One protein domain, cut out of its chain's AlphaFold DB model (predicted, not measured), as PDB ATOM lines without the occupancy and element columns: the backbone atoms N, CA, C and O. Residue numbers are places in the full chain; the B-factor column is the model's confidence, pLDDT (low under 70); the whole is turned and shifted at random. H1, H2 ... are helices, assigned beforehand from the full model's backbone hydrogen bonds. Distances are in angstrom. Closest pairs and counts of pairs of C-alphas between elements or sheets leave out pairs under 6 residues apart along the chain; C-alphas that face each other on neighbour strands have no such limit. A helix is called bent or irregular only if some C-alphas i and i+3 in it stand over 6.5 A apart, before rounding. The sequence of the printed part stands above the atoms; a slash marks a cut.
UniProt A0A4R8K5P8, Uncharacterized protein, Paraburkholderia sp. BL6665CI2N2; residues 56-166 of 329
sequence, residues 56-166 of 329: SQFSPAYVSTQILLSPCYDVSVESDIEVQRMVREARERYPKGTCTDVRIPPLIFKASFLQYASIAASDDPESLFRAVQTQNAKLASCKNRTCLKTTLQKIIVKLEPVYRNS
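What this domain is: This is residues 56 to 166 of the 329 residues of an uncharacterized protein of Paraburkholderia sp. BL6665CI2N2 (UniProt A0A4R8K5P8). Three long helices, H3, H4 and H5, make an up-and-down bundle, and a pair of shorter helices, H1 and H2, sits to one side of it. H1 meets the side of H3 with its last residue, Leu 69, near Phe 109, and H2 runs side by side with H1 without reaching the bundle. Residues 77 to 82, in the link between H1 and H2 and at the start of H2, stick out. The printed part has 111 residues, with five named helices in the order H1, H2, H3, H4, H5 and no named strand; the class is all helix. It is compact, with a radius of gyration of the C-alphas of 14.1 A, and spans 40 by 32 by 23 A.

Where its parts are: H1 is residues 63 to 69, 10.0 A from first to last C-alpha, and begins at C-alpha 63, (29.485, 10.928, -16.706). H2 is residues 81 to 92, 16.4 A. H3 is residues 105 to 121, 23.5 A, with C-alpha 105 at (15.664, 3.508, -10.628). H4 is residues 125 to 141, 24.3 A. H5 is residues 145 to 165, 30.2 A, and ends at C-alpha 165, (31.497, -13.871, -1.887). H5 has a kink of 27 degrees near residue 158 and is only just irregular: C-alphas 158 and 161 are 6.7 A apart.

How they stand to each other: H1 and H2 touch at a shallow tilt of 11 degrees, the same way; their closest C-alphas, of Ile 67 and Val 87, are 6.1 A apart. H1 touches residues 108 to 113 of H3, about perpendicular at 81 degrees; the closest C-alphas, of Leu 69 and Phe 109, are 5.1 A apart. H3 is the hub, touching H1, H4 and H5. H3 and H5 touch with 19 pairs of C-alphas within 8 A, the same way at a tilt of 34 degrees, only just shallow; the closest are Ser 118 and Tyr 163, 4.8 A. H3 and H4 form a hairpin, at a shallow tilt of 22 degrees, opposite ways; residues 115 to 119 of H3 touch residues 125 to 132 of H4, the closest C-alphas being Ile 119 and Pro 125, 4.7 A. H4 and H5 form a hairpin at 13 degrees; the closest C-alphas are Leu 139 and Leu 148, 6.2 A. H2 is apart from H3, H4 and H5. Every O i to N i+4 pair is within hydrogen-bond range in H1, H2 and H4; in H3 it is 12 of 13, in H5 15 of 17.

The domain as a whole: The two C-alphas farthest apart, of Ile 81 and Asn 165, are 40.8 A apart. The printed part has no cut. The links from H1 to H2 and from H2 to H3 are long; those from H3 to H4 and from H4 to H5 are tight. The mean pLDDT of the printed part is 91.3, and no printed residue is under 70.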
ATOM      1  N   SER A  56      21.682   6.782  -3.489       87.44
ATOM      2  CA  SER A  56      21.996   8.072  -2.853       87.44
ATOM      3  C   SER A  56      23.450   8.194  -2.395       87.44
ATOM      4  O   SER A  56      23.913   9.296  -2.139       87.44
ATOM      5  N   GLN A  57      24.165   7.074  -2.258       86.31
ATOM      6  CA  GLN A  57      25.592   7.048  -1.915       86.31
ATOM      7  C   GLN A  57      26.488   7.110  -3.159       86.31
ATOM      8  O   GLN A  57      27.711   7.177  -3.048       86.31
ATOM      9  N   PHE A  58      25.889   7.042  -4.349       84.75
ATOM     10  CA  PHE A  58      26.599   6.981  -5.612       84.75
ATOM     11  C   PHE A  58      27.010   8.374  -6.091       84.75
ATOM     12  O   PHE A  58      26.164   9.212  -6.392       84.75
ATOM     13  N   SER A  59      28.319   8.581  -6.219       82.31
ATOM     14  CA  SER A  59      28.913   9.762  -6.844       82.31
ATOM     15  C   SER A  59      30.041   9.301  -7.775       82.31
ATOM     16  O   SER A  59      31.114   8.926  -7.296       82.31
ATOM     17  N   PRO A  60      29.793   9.194  -9.092       79.69
ATOM     18  CA  PRO A  60      30.813   8.763 -10.037       79.69
ATOM     19  C   PRO A  60      31.744   9.912 -10.423       79.69
ATOM     20  O   PRO A  60      31.313  11.051 -10.572       79.69
ATOM     21  N   ALA A  61      33.005   9.581 -10.705       80.25
ATOM     22  CA  ALA A  61      33.962  10.538 -11.259       80.25
ATOM     23  C   ALA A  61      33.716  10.836 -12.753       80.25
ATOM     24  O   ALA A  61      34.147  11.870 -13.257       80.25
ATOM     25  N   TYR A  62      33.011   9.948 -13.468       84.81
ATOM     26  CA  TYR A  62      32.766  10.079 -14.906       84.81
ATOM     27  C   TYR A  62      31.276  10.015 -15.240       84.81
ATOM     28  O   TYR A  62      30.554   9.108 -14.816       84.81
ATOM     29  N   VAL A  63      30.841  10.910 -16.129       86.31
ATOM     30  CA  VAL A  63      29.485  10.928 -16.706       86.31
ATOM     31  C   VAL A  63      29.112   9.582 -17.329       86.31
ATOM     32  O   VAL A  63      27.994   9.096 -17.176       86.31
ATOM     33  N   SER A  64      30.049   8.923 -18.006       87.75
ATOM     34  CA  SER A  64      29.798   7.605 -18.588       87.75
ATOM     35  C   SER A  64      29.457   6.544 -17.538       87.75
ATOM     36  O   SER A  64      28.622   5.681 -17.802       87.75
ATOM     37  N   THR A  65      30.033   6.634 -16.339       90.69
ATOM     38  CA  THR A  65      29.689   5.763 -15.205       90.69
ATOM     39  C   THR A  65      28.327   6.126 -14.624       90.69
ATOM     40  O   THR A  65      27.531   5.230 -14.334       90.69
ATOM     41  N   GLN A  66      28.013   7.424 -14.538       90.12
ATOM     42  CA  GLN A  66      26.684   7.905 -14.156       90.12
ATOM     43  C   GLN A  66      25.596   7.313 -15.058       90.12
ATOM     44  O   GLN A  66      24.627   6.741 -14.566       90.12
ATOM     45  N   ILE A  67      25.788   7.385 -16.376       90.69
ATOM     46  CA  ILE A  67      24.847   6.867 -17.377       90.69
ATOM     47  C   ILE A  67      24.726   5.343 -17.298       90.69
ATOM     48  O   ILE A  67      23.626   4.801 -17.418       90.69
ATOM     49  N   LEU A  68      25.850   4.649 -17.101       92.00
ATOM     50  CA  LEU A  68      25.897   3.190 -17.028       92.00
ATOM     51  C   LEU A  68      25.108   2.648 -15.831       92.00
ATOM     52  O   LEU A  68      24.349   1.687 -15.972       92.00
ATOM     53  N   LEU A  69      25.306   3.246 -14.654       93.88
ATOM     54  CA  LEU A  69      24.730   2.747 -13.408       93.88
ATOM     55  C   LEU A  69      23.363   3.358 -13.106       93.88
ATOM     56  O   LEU A  69      22.487   2.660 -12.613       93.88
ATOM     57  N   SER A  70      23.140   4.631 -13.423       92.31
ATOM     58  CA  SER A  70      21.881   5.321 -13.138       92.31
ATOM     59  C   SER A  70      21.435   6.170 -14.336       92.31
ATOM     60  O   SER A  70      21.529   7.400 -14.320       92.31
ATOM     61  N   PRO A  71      20.880   5.532 -15.385       90.25
ATOM     62  CA  PRO A  71      20.395   6.236 -16.577       90.25
ATOM     63  C   PRO A  71      19.216   7.179 -16.280       90.25
ATOM     64  O   PRO A  71      18.919   8.076 -17.064       90.25
ATOM     65  N   CYS A  72      18.539   7.014 -15.140       90.00
ATOM     66  CA  CYS A  72      17.459   7.898 -14.703       90.00
ATOM     67  C   CYS A  72      17.934   9.141 -13.932       90.00
ATOM     68  O   CYS A  72      17.089   9.924 -13.510       90.00
ATOM     69  N   TYR A  73      19.246   9.336 -13.758       82.94
ATOM     70  CA  TYR A  73      19.817  10.523 -13.117       82.94
ATOM     71  C   TYR A  73      19.386  11.809 -13.803       82.94
ATOM     72  O   TYR A  73      19.436  11.880 -15.031       82.94
ATOM     73  N   ASP A  74      18.960  12.801 -13.023       78.06
ATOM     74  CA  ASP A  74      18.499  14.077 -13.548       78.06
ATOM     75  C   ASP A  74      19.652  14.910 -14.121       78.06
ATOM     76  O   ASP A  74      20.610  15.233 -13.432       78.06
ATOM     77  N   VAL A  75      19.529  15.269 -15.397       74.81
ATOM     78  CA  VAL A  75      20.509  16.070 -16.142       74.81
ATOM     79  C   VAL A  75      20.068  17.515 -16.311       74.81
ATOM     80  O   VAL A  75      20.675  18.244 -17.083       74.81
ATOM     81  N   SER A  76      19.004  17.939 -15.629       73.31
ATOM     82  CA  SER A  76      18.532  19.328 -15.662       73.31
ATOM     83  C   SER A  76      19.617  20.332 -15.249       73.31
ATOM     84  O   SER A  76      19.649  21.448 -15.756       73.31
ATOM     85  N   VAL A  77      20.532  19.904 -14.377       72.62
ATOM     86  CA  VAL A  77      21.689  20.678 -13.903       72.62
ATOM     87  C   VAL A  77      22.908  20.591 -14.825       72.62
ATOM     88  O   VAL A  77      23.895  21.283 -14.592       72.62
ATOM     89  N   GLU A  78      22.868  19.740 -15.850       80.31
ATOM     90  CA  GLU A  78      23.986  19.551 -16.769       80.31
ATOM     91  C   GLU A  78      23.927  20.571 -17.905       80.31
ATOM     92  O   GLU A  78      22.926  20.668 -18.615       80.31
ATOM     93  N   SER A  79      25.014  21.310 -18.098       81.94
ATOM     94  CA  SER A  79      25.125  22.323 -19.154       81.94
ATOM     95  C   SER A  79      25.540  21.735 -20.505       81.94
ATOM     96  O   SER A  79      25.243  22.316 -21.549       81.94
ATOM     97  N   ASP A  80      26.194  20.571 -20.502       88.25
ATOM     98  CA  ASP A  80      26.677  19.927 -21.718       88.25
ATOM     99  C   ASP A  80      25.539  19.212 -22.476       88.25
ATOM    100  O   ASP A  80      24.997  18.185 -22.051       88.25
ATOM    101  N   ILE A  81      25.197  19.747 -23.654       88.06
ATOM    102  CA  ILE A  81      24.154  19.224 -24.551       88.06
ATOM    103  C   ILE A  81      24.431  17.770 -24.956       88.06
ATOM    104  O   ILE A  81      23.489  16.983 -25.112       88.06
ATOM    105  N   GLU A  82      25.700  17.396 -25.114       88.62
ATOM    106  CA  GLU A  82      26.094  16.045 -25.493       88.62
ATOM    107  C   GLU A  82      25.849  15.066 -24.344       88.62
ATOM    108  O   GLU A  82      25.298  13.981 -24.550       88.62
ATOM    109  N   VAL A  83      26.155  15.471 -23.110       86.56
ATOM    110  CA  VAL A  83      25.830  14.679 -21.917       86.56
ATOM    111  C   VAL A  83      24.324  14.500 -21.776       86.56
ATOM    112  O   VAL A  83      23.845  13.375 -21.591       86.56
ATOM    113  N   GLN A  84      23.557  15.579 -21.941       87.88
ATOM    114  CA  GLN A  84      22.102  15.489 -21.926       87.88
ATOM    115  C   GLN A  84      21.581  14.533 -23.013       87.88
ATOM    116  O   GLN A  84      20.664  13.750 -22.752       87.88
ATOM    117  N   ARG A  85      22.162  14.555 -24.224       89.31
ATOM    118  CA  ARG A  85      21.810  13.638 -25.322       89.31
ATOM    119  C   ARG A  85      22.089  12.187 -24.946       89.31
ATOM    120  O   ARG A  85      21.184  11.362 -25.055       89.31
ATOM    121  N   MET A  86      23.286  11.878 -24.451       89.88
ATOM    122  CA  MET A  86      23.652  10.515 -24.052       89.88
ATOM    123  C   MET A  86      22.734   9.968 -22.951       89.88
ATOM    124  O   MET A  86      22.351   8.797 -22.984       89.88
ATOM    125  N   VAL A  87      22.342  10.805 -21.986       88.94
ATOM    126  CA  VAL A  87      21.413  10.402 -20.921       88.94
ATOM    127  C   VAL A  87      20.012  10.156 -21.476       88.94
ATOM    128  O   VAL A  87      19.401   9.143 -21.135       88.94
ATOM    129  N   ARG A  88      19.508  11.016 -22.373       88.75
ATOM    130  CA  ARG A  88      18.223  10.778 -23.056       88.75
ATOM    131  C   ARG A  88      18.226   9.443 -23.802       88.75
ATOM    132  O   ARG A  88      17.348   8.620 -23.558       88.75
ATOM    133  N   GLU A  89      19.255   9.175 -24.599       90.50
ATOM    134  CA  GLU A  89      19.394   7.914 -25.342       90.50
ATOM    135  C   GLU A  89      19.489   6.694 -24.423       90.50
ATOM    136  O   GLU A  89      18.952   5.627 -24.726       90.50
ATOM    137  N   ALA A  90      20.159   6.822 -23.274       90.69
ATOM    138  CA  ALA A  90      20.216   5.753 -22.287       90.69
ATOM    139  C   ALA A  90      18.843   5.478 -21.650       90.69
ATOM    140  O   ALA A  90      18.495   4.314 -21.440       90.69
ATOM    141  N   ARG A  91      18.047   6.522 -21.380       91.00
ATOM    142  CA  ARG A  91      16.678   6.408 -20.841       91.00
ATOM    143  C   ARG A  91      15.713   5.773 -21.838       91.00
ATOM    144  O   ARG A  91      14.887   4.956 -21.438       91.00
ATOM    145  N   GLU A  92      15.833   6.110 -23.119       90.00
ATOM    146  CA  GLU A  92      14.964   5.608 -24.194       90.00
ATOM    147  C   GLU A  92      15.058   4.090 -24.407       90.00
ATOM    148  O   GLU A  92      14.139   3.481 -24.953       90.00
ATOM    149  N   ARG A  93      16.122   3.446 -23.912       90.44
ATOM    150  CA  ARG A  93      16.264   1.980 -23.921       90.44
ATOM    151  C   ARG A  93      15.293   1.269 -22.976       90.44
ATOM    152  O   ARG A  93      15.160   0.049 -23.058       90.44
ATOM    153  N   TYR A  94      14.637   2.000 -22.076       93.56
ATOM    154  CA  TYR A  94      13.711   1.451 -21.094       93.56
ATOM    155  C   TYR A  94      12.248   1.777 -21.445       93.56
ATOM    156  O   TYR A  94      11.964   2.792 -22.083       93.56
ATOM    157  N   PRO A  95      11.277   0.959 -20.991       95.31
ATOM    158  CA  PRO A  95       9.857   1.262 -21.136       95.31
ATOM    159  C   PRO A  95       9.486   2.655 -20.606       95.31
ATOM    160  O   PRO A  95      10.034   3.120 -19.600       95.31
ATOM    161  N   LYS A  96       8.494   3.301 -21.230       93.38
ATOM    162  CA  LYS A  96       7.984   4.611 -20.789       93.38
ATOM    163  C   LYS A  96       7.582   4.592 -19.306       93.38
ATOM    164  O   LYS A  96       7.044   3.605 -18.802       93.38
ATOM    165  N   GLY A  97       7.852   5.695 -18.607       90.94
ATOM    166  CA  GLY A  97       7.558   5.843 -17.177       90.94
ATOM    167  C   GLY A  97       8.471   5.034 -16.245       90.94
ATOM    168  O   GLY A  97       8.119   4.822 -15.087       90.94
ATOM    169  N   THR A  98       9.613   4.537 -16.740       94.25
ATOM    170  CA  THR A  98      10.629   3.856 -15.916       94.25
ATOM    171  C   THR A  98      11.267   4.813 -14.914       94.25
ATOM    172  O   THR A  98      11.302   4.509 -13.727       94.25
ATOM    173  N   CYS A  99      11.716   5.986 -15.368       92.31
ATOM    174  CA  CYS A  99      12.403   6.943 -14.497       92.31
ATOM    175  C   CYS A  99      11.470   7.734 -13.569       92.31
ATOM    176  O   CYS A  99      11.950   8.354 -12.631       92.31
ATOM    177  N   THR A 100      10.154   7.694 -13.797       91.31
ATOM    178  CA  THR A 100       9.159   8.335 -12.923       91.31
ATOM    179  C   THR A 100       8.581   7.386 -11.870       91.31
ATOM    180  O   THR A 100       7.956   7.842 -10.918       91.31
ATOM    181  N   ASP A 101       8.779   6.066 -11.995       93.12
ATOM    182  CA  ASP A 101       8.410   5.112 -10.943       93.12
ATOM    183  C   ASP A 101       9.536   5.040  -9.913       93.12
ATOM    184  O   ASP A 101      10.552   4.401 -10.163       93.12
ATOM    185  N   VAL A 102       9.335   5.640  -8.739       91.12
ATOM    186  CA  VAL A 102      10.339   5.735  -7.658       91.12
ATOM    187  C   VAL A 102      10.960   4.394  -7.237       91.12
ATOM    188  O   VAL A 102      12.032   4.367  -6.639       91.12
ATOM    189  N   ARG A 103      10.325   3.261  -7.560       92.81
ATOM    190  CA  ARG A 103      10.788   1.919  -7.178       92.81
ATOM    191  C   ARG A 103      11.735   1.290  -8.199       92.81
ATOM    192  O   ARG A 103      12.387   0.303  -7.868       92.81
ATOM    193  N   ILE A 104      11.788   1.786  -9.440       95.06
ATOM    194  CA  ILE A 104      12.561   1.155 -10.524       95.06
ATOM    195  C   ILE A 104      14.003   1.683 -10.625       95.06
ATOM    196  O   ILE A 104      14.899   0.845 -10.714       95.06
ATOM    197  N   PRO A 105      14.293   3.000 -10.565       95.12
ATOM    198  CA  PRO A 105      15.664   3.508 -10.628       95.12
ATOM    199  C   PRO A 105      16.616   2.889  -9.593       95.12
ATOM    200  O   PRO A 105      17.710   2.493  -9.994       95.12
ATOM    201  N   PRO A 106      16.224   2.677  -8.317       96.00
ATOM    202  CA  PRO A 106      17.088   1.977  -7.361       96.00
ATOM    203  C   PRO A 106      17.394   0.527  -7.766       96.00
ATOM    204  O   PRO A 106      18.495   0.037  -7.520       96.00
ATOM    205  N   LEU A 107      16.448  -0.165  -8.418       97.06
ATOM    206  CA  LEU A 107      16.660  -1.521  -8.930       97.06
ATOM    207  C   LEU A 107      17.588  -1.534 -10.146       97.06
ATOM    208  O   LEU A 107      18.428  -2.424 -10.238       97.06
ATOM    209  N   ILE A 108      17.451  -0.563 -11.058       96.75
ATOM    210  CA  ILE A 108      18.380  -0.393 -12.187       96.75
ATOM    211  C   ILE A 108      19.786  -0.176 -11.644       96.75
ATOM    212  O   ILE A 108      20.692  -0.914 -12.015       96.75
ATOM    213  N   PHE A 109      19.940   0.759 -10.705       96.69
ATOM    214  CA  PHE A 109      21.224   1.051 -10.088       96.69
ATOM    215  C   PHE A 109      21.853  -0.177  -9.438       96.69
ATOM    216  O   PHE A 109      22.968  -0.550  -9.792       96.69
ATOM    217  N   LYS A 110      21.124  -0.856  -8.543       97.62
ATOM    218  CA  LYS A 110      21.647  -2.037  -7.848       97.62
ATOM    219  C   LYS A 110      22.007  -3.160  -8.824       97.62
ATOM    220  O   LYS A 110      23.048  -3.790  -8.659       97.62
ATOM    221  N   ALA A 111      21.175  -3.411  -9.836       97.88
ATOM    222  CA  ALA A 111      21.451  -4.432 -10.843       97.88
ATOM    223  C   ALA A 111      22.691  -4.082 -11.676       97.88
ATOM    224  O   ALA A 111      23.599  -4.904 -11.757       97.88
ATOM    225  N   SER A 112      22.764  -2.870 -12.236       96.62
ATOM    226  CA  SER A 112      23.912  -2.409 -13.025       96.62
ATOM    227  C   SER A 112      25.195  -2.410 -12.197       96.62
ATOM    228  O   SER A 112      26.221  -2.911 -12.654       96.62
ATOM    229  N   PHE A 113      25.142  -1.912 -10.958       96.62
ATOM    230  CA  PHE A 113      26.274  -1.961 -10.041       96.62
ATOM    231  C   PHE A 113      26.753  -3.400  -9.861       96.62
ATOM    232  O   PHE A 113      27.913  -3.691 -10.128       96.62
ATOM    233  N   LEU A 114      25.856  -4.322  -9.497       97.25
ATOM    234  CA  LEU A 114      26.204  -5.727  -9.296       97.25
ATOM    235  C   LEU A 114      26.785  -6.373 -10.554       97.25
ATOM    236  O   LEU A 114      27.737  -7.139 -10.447       97.25
ATOM    237  N   GLN A 115      26.265  -6.060 -11.740       96.88
ATOM    238  CA  GLN A 115      26.799  -6.565 -13.005       96.88
ATOM    239  C   GLN A 115      28.269  -6.187 -13.198       96.88
ATOM    240  O   GLN A 115      29.102  -7.065 -13.422       96.88
ATOM    241  N   TYR A 116      28.605  -4.903 -13.083       96.00
ATOM    242  CA  TYR A 116      29.955  -4.425 -13.387       96.00
ATOM    243  C   TYR A 116      30.926  -4.562 -12.209       96.00
ATOM    244  O   TYR A 116      32.117  -4.792 -12.430       96.00
ATOM    245  N   ALA A 117      30.442  -4.485 -10.970       94.38
ATOM    246  CA  ALA A 117      31.247  -4.715  -9.773       94.38
ATOM    247  C   ALA A 117      31.617  -6.195  -9.611       94.38
ATOM    248  O   ALA A 117      32.755  -6.498  -9.261       94.38
ATOM    249  N   SER A 118      30.711  -7.126  -9.949       94.06
ATOM    250  CA  SER A 118      31.036  -8.563  -9.927       94.06
ATOM    251  C   SER A 118      32.133  -8.909 -10.929       94.06
ATOM    252  O   SER A 118      33.015  -9.691 -10.598       94.06
ATOM    253  N   ILE A 119      32.125  -8.312 -12.130       92.75
ATOM    254  CA  ILE A 119      33.210  -8.501 -13.109       92.75
ATOM    255  C   ILE A 119      34.537  -8.012 -12.520       92.75
ATOM    256  O   ILE A 119      35.518  -8.742 -12.562       92.75
ATOM    257  N   ALA A 120      34.571  -6.805 -11.944       91.12
ATOM    258  CA  ALA A 120      35.799  -6.244 -11.376       91.12
ATOM    259  C   ALA A 120      36.339  -7.036 -10.174       91.12
ATOM    260  O   ALA A 120      37.548  -7.054  -9.964       91.12
ATOM    261  N   ALA A 121      35.458  -7.665  -9.395       88.31
ATOM    262  CA  ALA A 121      35.816  -8.418  -8.196       88.31
ATOM    263  C   ALA A 121      36.120  -9.907  -8.454       88.31
ATOM    264  O   ALA A 121      36.492 -10.606  -7.519       88.31
ATOM    265  N   SER A 122      35.913 -10.417  -9.671       85.75
ATOM    266  CA  SER A 122      36.001 -11.851  -9.973       85.75
ATOM    267  C   SER A 122      37.388 -12.295 -10.427       85.75
ATOM    268  O   SER A 122      38.066 -11.589 -11.173       85.75
ATOM    269  N   ASP A 123      37.741 -13.527 -10.062       79.44
ATOM    270  CA  ASP A 123      38.885 -14.262 -10.615       79.44
ATOM    271  C   ASP A 123      38.629 -14.775 -12.046       79.44
ATOM    272  O   ASP A 123      39.572 -15.075 -12.770       79.44
ATOM    273  N   ASP A 124      37.362 -14.868 -12.465       82.94
ATOM    274  CA  ASP A 124      36.942 -15.174 -13.840       82.94
ATOM    275  C   ASP A 124      36.018 -14.054 -14.358       82.94
ATOM    276  O   ASP A 124      34.781 -14.163 -14.330       82.94
ATOM    277  N   PRO A 125      36.591 -12.908 -14.759       87.56
ATOM    278  CA  PRO A 125      35.810 -11.774 -15.237       87.56
ATOM    279  C   PRO A 125      35.221 -12.021 -16.638       87.56
ATOM    280  O   PRO A 125      34.210 -11.405 -16.985       87.56
ATOM    281  N   GLU A 126      35.789 -12.939 -17.433       87.38
ATOM    282  CA  GLU A 126      35.289 -13.272 -18.774       87.38
ATOM    283  C   GLU A 126      33.910 -13.940 -18.696       87.38
ATOM    284  O   GLU A 126      32.958 -13.488 -19.346       87.38
ATOM    285  N   SER A 127      33.778 -15.002 -17.895       88.62
ATOM    286  CA  SER A 127      32.510 -15.729 -17.771       88.62
ATOM    287  C   SER A 127      31.400 -14.837 -17.219       88.62
ATOM    288  O   SER A 127      30.269 -14.861 -17.719       88.62
ATOM    289  N   LEU A 128      31.722 -13.989 -16.233       91.19
ATOM    290  CA  LEU A 128      30.768 -13.013 -15.710       91.19
ATOM    291  C   LEU A 128      30.376 -11.979 -16.758       91.19
ATOM    292  O   LEU A 128      29.190 -11.679 -16.884       91.19
ATOM    293  N   PHE A 129      31.322 -11.479 -17.552       92.62
ATOM    294  CA  PHE A 129      31.000 -10.532 -18.609       92.62
ATOM    295  C   PHE A 129      30.012 -11.117 -19.625       92.62
ATOM    296  O   PHE A 129      29.015 -10.470 -19.951       92.62
ATOM    297  N   ARG A 130      30.212 -12.364 -20.066       91.69
ATOM    298  CA  ARG A 130      29.262 -13.045 -20.965       91.69
ATOM    299  C   ARG A 130      27.871 -13.158 -20.343       91.69
ATOM    300  O   ARG A 130      26.874 -12.867 -21.005       91.69
ATOM    301  N   ALA A 131      27.794 -13.522 -19.061       93.56
ATOM    302  CA  ALA A 131      26.526 -13.585 -18.340       93.56
ATOM    303  C   ALA A 131      25.843 -12.207 -18.263       93.56
ATOM    304  O   ALA A 131      24.634 -12.109 -18.481       93.56
ATOM    305  N   VAL A 132      26.609 -11.141 -18.011       94.19
ATOM    306  CA  VAL A 132      26.122  -9.755 -18.003       94.19
ATOM    307  C   VAL A 132      25.618  -9.333 -19.384       94.19
ATOM    308  O   VAL A 132      24.546  -8.738 -19.476       94.19
ATOM    309  N   GLN A 133      26.298  -9.697 -20.476       94.06
ATOM    310  CA  GLN A 133      25.805  -9.427 -21.833       94.06
ATOM    311  C   GLN A 133      24.437 -10.076 -22.082       94.06
ATOM    312  O   GLN A 133      23.526  -9.420 -22.589       94.06
ATOM    313  N   THR A 134      24.254 -11.335 -21.674       95.38
ATOM    314  CA  THR A 134      22.952 -12.018 -21.773       95.38
ATOM    315  C   THR A 134      21.877 -11.328 -20.930       95.38
ATOM    316  O   THR A 134      20.744 -11.156 -21.383       95.38
ATOM    317  N   GLN A 135      22.213 -10.899 -19.711       96.00
ATOM    318  CA  GLN A 135      21.296 -10.154 -18.845       96.00
ATOM    319  C   GLN A 135      20.891  -8.808 -19.463       96.00
ATOM    320  O   GLN A 135      19.708  -8.474 -19.464       96.00
ATOM    321  N   ASN A 136      21.841  -8.075 -20.049       94.62
ATOM    322  CA  ASN A 136      21.593  -6.790 -20.705       94.62
ATOM    323  C   ASN A 136      20.721  -6.944 -21.954       94.62
ATOM    324  O   ASN A 136      19.787  -6.167 -22.144       94.62
ATOM    325  N   ALA A 137      20.952  -7.983 -22.762       95.44
ATOM    326  CA  ALA A 137      20.077  -8.309 -23.887       95.44
ATOM    327  C   ALA A 137      18.640  -8.601 -23.418       95.44
ATOM    328  O   ALA A 137      17.671  -8.137 -24.022       95.44
ATOM    329  N   LYS A 138      18.488  -9.310 -22.292       96.06
ATOM    330  CA  LYS A 138      17.176  -9.578 -21.694       96.06
ATOM    331  C   LYS A 138      16.498  -8.307 -21.181       96.06
ATOM    332  O   LYS A 138      15.313  -8.123 -21.448       96.06
ATOM    333  N   LEU A 139      17.225  -7.419 -20.501       95.69
ATOM    334  CA  LEU A 139      16.701  -6.117 -20.073       95.69
ATOM    335  C   LEU A 139      16.220  -5.288 -21.271       95.69
ATOM    336  O   LEU A 139      15.099  -4.786 -21.246       95.69
ATOM    337  N   ALA A 140      17.011  -5.229 -22.347       93.75
ATOM    338  CA  ALA A 140      16.660  -4.513 -23.575       93.75
ATOM    339  C   ALA A 140      15.424  -5.088 -24.294       93.75
ATOM    340  O   ALA A 140      14.720  -4.376 -25.009       93.75
ATOM    341  N   SER A 141      15.123  -6.375 -24.094       95.38
ATOM    342  CA  SER A 141      13.931  -7.010 -24.669       95.38
ATOM    343  C   SER A 141      12.622  -6.653 -23.943       95.38
ATOM    344  O   SER A 141      11.541  -6.833 -24.508       95.38
ATOM    345  N   CYS A 142      12.683  -6.125 -22.713       96.75
ATOM    346  CA  CYS A 142      11.490  -5.815 -21.930       96.75
ATOM    347  C   CYS A 142      10.711  -4.627 -22.505       96.75
ATOM    348  O   CYS A 142      11.182  -3.495 -22.508       96.75
ATOM    349  N   LYS A 143       9.459  -4.871 -22.915       94.75
ATOM    350  CA  LYS A 143       8.562  -3.840 -23.472       94.75
ATOM    351  C   LYS A 143       7.737  -3.083 -22.429       94.75
ATOM    352  O   LYS A 143       7.159  -2.049 -22.739       94.75
ATOM    353  N   ASN A 144       7.668  -3.583 -21.195       96.00
ATOM    354  CA  ASN A 144       6.894  -2.974 -20.114       96.00
ATOM    355  C   ASN A 144       7.640  -3.022 -18.770       96.00
ATOM    356  O   ASN A 144       8.616  -3.758 -18.594       96.00
ATOM    357  N   ARG A 145       7.156  -2.228 -17.807       95.12
ATOM    358  CA  ARG A 145       7.781  -2.073 -16.484       95.12
ATOM    359  C   ARG A 145       7.728  -3.344 -15.631       95.12
ATOM    360  O   ARG A 145       8.647  -3.579 -14.853       95.12
ATOM    361  N   THR A 146       6.712  -4.191 -15.799       95.75
ATOM    362  CA  THR A 146       6.593  -5.468 -15.068       95.75
ATOM    363  C   THR A 146       7.697  -6.447 -15.470       95.75
ATOM    364  O   THR A 146       8.362  -7.016 -14.599       95.75
ATOM    365  N   CYS A 147       7.954  -6.593 -16.775       97.31
ATOM    366  CA  CYS A 147       9.081  -7.367 -17.298       97.31
ATOM    367  C   CYS A 147      10.410  -6.821 -16.778       97.31
ATOM    368  O   CYS A 147      11.235  -7.589 -16.274       97.31
ATOM    369  N   LEU A 148      10.598  -5.496 -16.869       97.56
ATOM    370  CA  LEU A 148      11.823  -4.828 -16.437       97.56
ATOM    371  C   LEU A 148      12.095  -5.099 -14.954       97.56
ATOM    372  O   LEU A 148      13.145  -5.638 -14.615       97.56
ATOM    373  N   LYS A 149      11.122  -4.811 -14.081       97.44
ATOM    374  CA  LYS A 149      11.232  -5.016 -12.630       97.44
ATOM    375  C   LYS A 149      11.569  -6.467 -12.284       97.44
ATOM    376  O   LYS A 149      12.508  -6.713 -11.532       97.44
ATOM    377  N   THR A 150      10.847  -7.420 -12.873       97.88
ATOM    378  CA  THR A 150      11.072  -8.855 -12.638       97.88
ATOM    379  C   THR A 150      12.471  -9.283 -13.086       97.88
ATOM    380  O   THR A 150      13.133 -10.074 -12.416       97.88
ATOM    381  N   THR A 151      12.944  -8.765 -14.221       98.19
ATOM    382  CA  THR A 151      14.273  -9.088 -14.753       98.19
ATOM    383  C   THR A 151      15.380  -8.490 -13.886       98.19
ATOM    384  O   THR A 151      16.311  -9.212 -13.537       98.19
ATOM    385  N   LEU A 152      15.250  -7.227 -13.467       98.38
ATOM    386  CA  LEU A 152      16.190  -6.569 -12.553       98.38
ATOM    387  C   LEU A 152      16.306  -7.324 -11.223       98.38
ATOM    388  O   LEU A 152      17.410  -7.614 -10.776       98.38
ATOM    389  N   GLN A 153      15.181  -7.722 -10.625       98.38
ATOM    390  CA  GLN A 153      15.181  -8.500  -9.382       98.38
ATOM    391  C   GLN A 153      15.891  -9.849  -9.543       98.38
ATOM    392  O   GLN A 153      16.685 -10.226  -8.685       98.38
ATOM    393  N   LYS A 154      15.668 -10.556 -10.659       98.25
ATOM    394  CA  LYS A 154      16.374 -11.814 -10.957       98.25
ATOM    395  C   LYS A 154      17.884 -11.614 -11.097       98.25
ATOM    396  O   LYS A 154      18.645 -12.462 -10.641       98.25
ATOM    397  N   ILE A 155      18.314 -10.514 -11.719       98.31
ATOM    398  CA  ILE A 155      19.737 -10.161 -11.825       98.31
ATOM    399  C   ILE A 155      20.321  -9.915 -10.434       98.31
ATOM    400  O   ILE A 155      21.342 -10.510 -10.104       98.31
ATOM    401  N   ILE A 156      19.648  -9.109  -9.607       98.38
ATOM    402  CA  ILE A 156      20.092  -8.782  -8.246       98.38
ATOM    403  C   ILE A 156      20.226 -10.048  -7.394       98.38
ATOM    404  O   ILE A 156      21.299 -10.296  -6.860       98.38
ATOM    405  N   VAL A 157      19.183 -10.885  -7.327       97.81
ATOM    406  CA  VAL A 157      19.199 -12.138  -6.545       97.81
ATOM    407  C   VAL A 157      20.332 -13.065  -6.986       97.81
ATOM    408  O   VAL A 157      20.938 -13.734  -6.155       97.81
ATOM    409  N   LYS A 158      20.638 -13.101  -8.287       96.38
ATOM    410  CA  LYS A 158      21.715 -13.939  -8.817       96.38
ATOM    411  C   LYS A 158      23.105 -13.378  -8.513       96.38
ATOM    412  O   LYS A 158      24.000 -14.154  -8.200       96.38
ATOM    413  N   LEU A 159      23.310 -12.072  -8.674       96.38
ATOM    414  CA  LEU A 159      24.643 -11.464  -8.618       96.38
ATOM    415  C   LEU A 159      25.043 -10.962  -7.235       96.38
ATOM    416  O   LEU A 159      26.231 -10.897  -6.957       96.38
ATOM    417  N   GLU A 160      24.097 -10.638  -6.358       95.38
ATOM    418  CA  GLU A 160      24.408 -10.217  -4.990       95.38
ATOM    419  C   GLU A 160      25.275 -11.234  -4.224       95.38
ATOM    420  O   GLU A 160      26.332 -10.832  -3.737       95.38
ATOM    421  N   PRO A 161      24.935 -12.538  -4.156       93.25
ATOM    422  CA  PRO A 161      25.808 -13.510  -3.498       93.25
ATOM    423  C   PRO A 161      27.134 -13.707  -4.239       93.25
ATOM    424  O   PRO A 161      28.147 -13.954  -3.595       93.25
ATOM    425  N   VAL A 162      27.155 -13.583  -5.571       91.12
ATOM    426  CA  VAL A 162      28.398 -13.673  -6.355       91.12
ATOM    427  C   VAL A 162      29.344 -12.547  -5.954       91.12
ATOM    428  O   VAL A 162      30.474 -12.825  -5.583       91.12
ATOM    429  N   TYR A 163      28.859 -11.305  -5.950       91.81
ATOM    430  CA  TYR A 163      29.647 -10.136  -5.581       91.81
ATOM    431  C   TYR A 163      30.121 -10.189  -4.129       91.81
ATOM    432  O   TYR A 163      31.291  -9.948  -3.868       91.81
ATOM    433  N   ARG A 164      29.242 -10.529  -3.178       90.31
ATOM    434  CA  ARG A 164      29.598 -10.548  -1.749       90.31
ATOM    435  C   ARG A 164      30.617 -11.628  -1.399       90.31
ATOM    436  O   ARG A 164      31.444 -11.410  -0.524       90.31
ATOM    437  N   ASN A 165      30.564 -12.765  -2.092       87.56
ATOM    438  CA  ASN A 165      31.497 -13.871  -1.887       87.56
ATOM    439  C   ASN A 165      32.761 -13.759  -2.751       87.56
ATOM    440  O   ASN A 165      33.653 -14.603  -2.629       87.56
ATOM    441  N   SER A 166      32.849 -12.754  -3.629       83.19
ATOM    442  CA  SER A 166      34.060 -12.499  -4.398       83.19
ATOM    443  C   SER A 166      35.196 -12.129  -3.456       83.19
ATOM    444  O   SER A 166      35.108 -11.176  -2.680       83.19
TER     445      SER A 166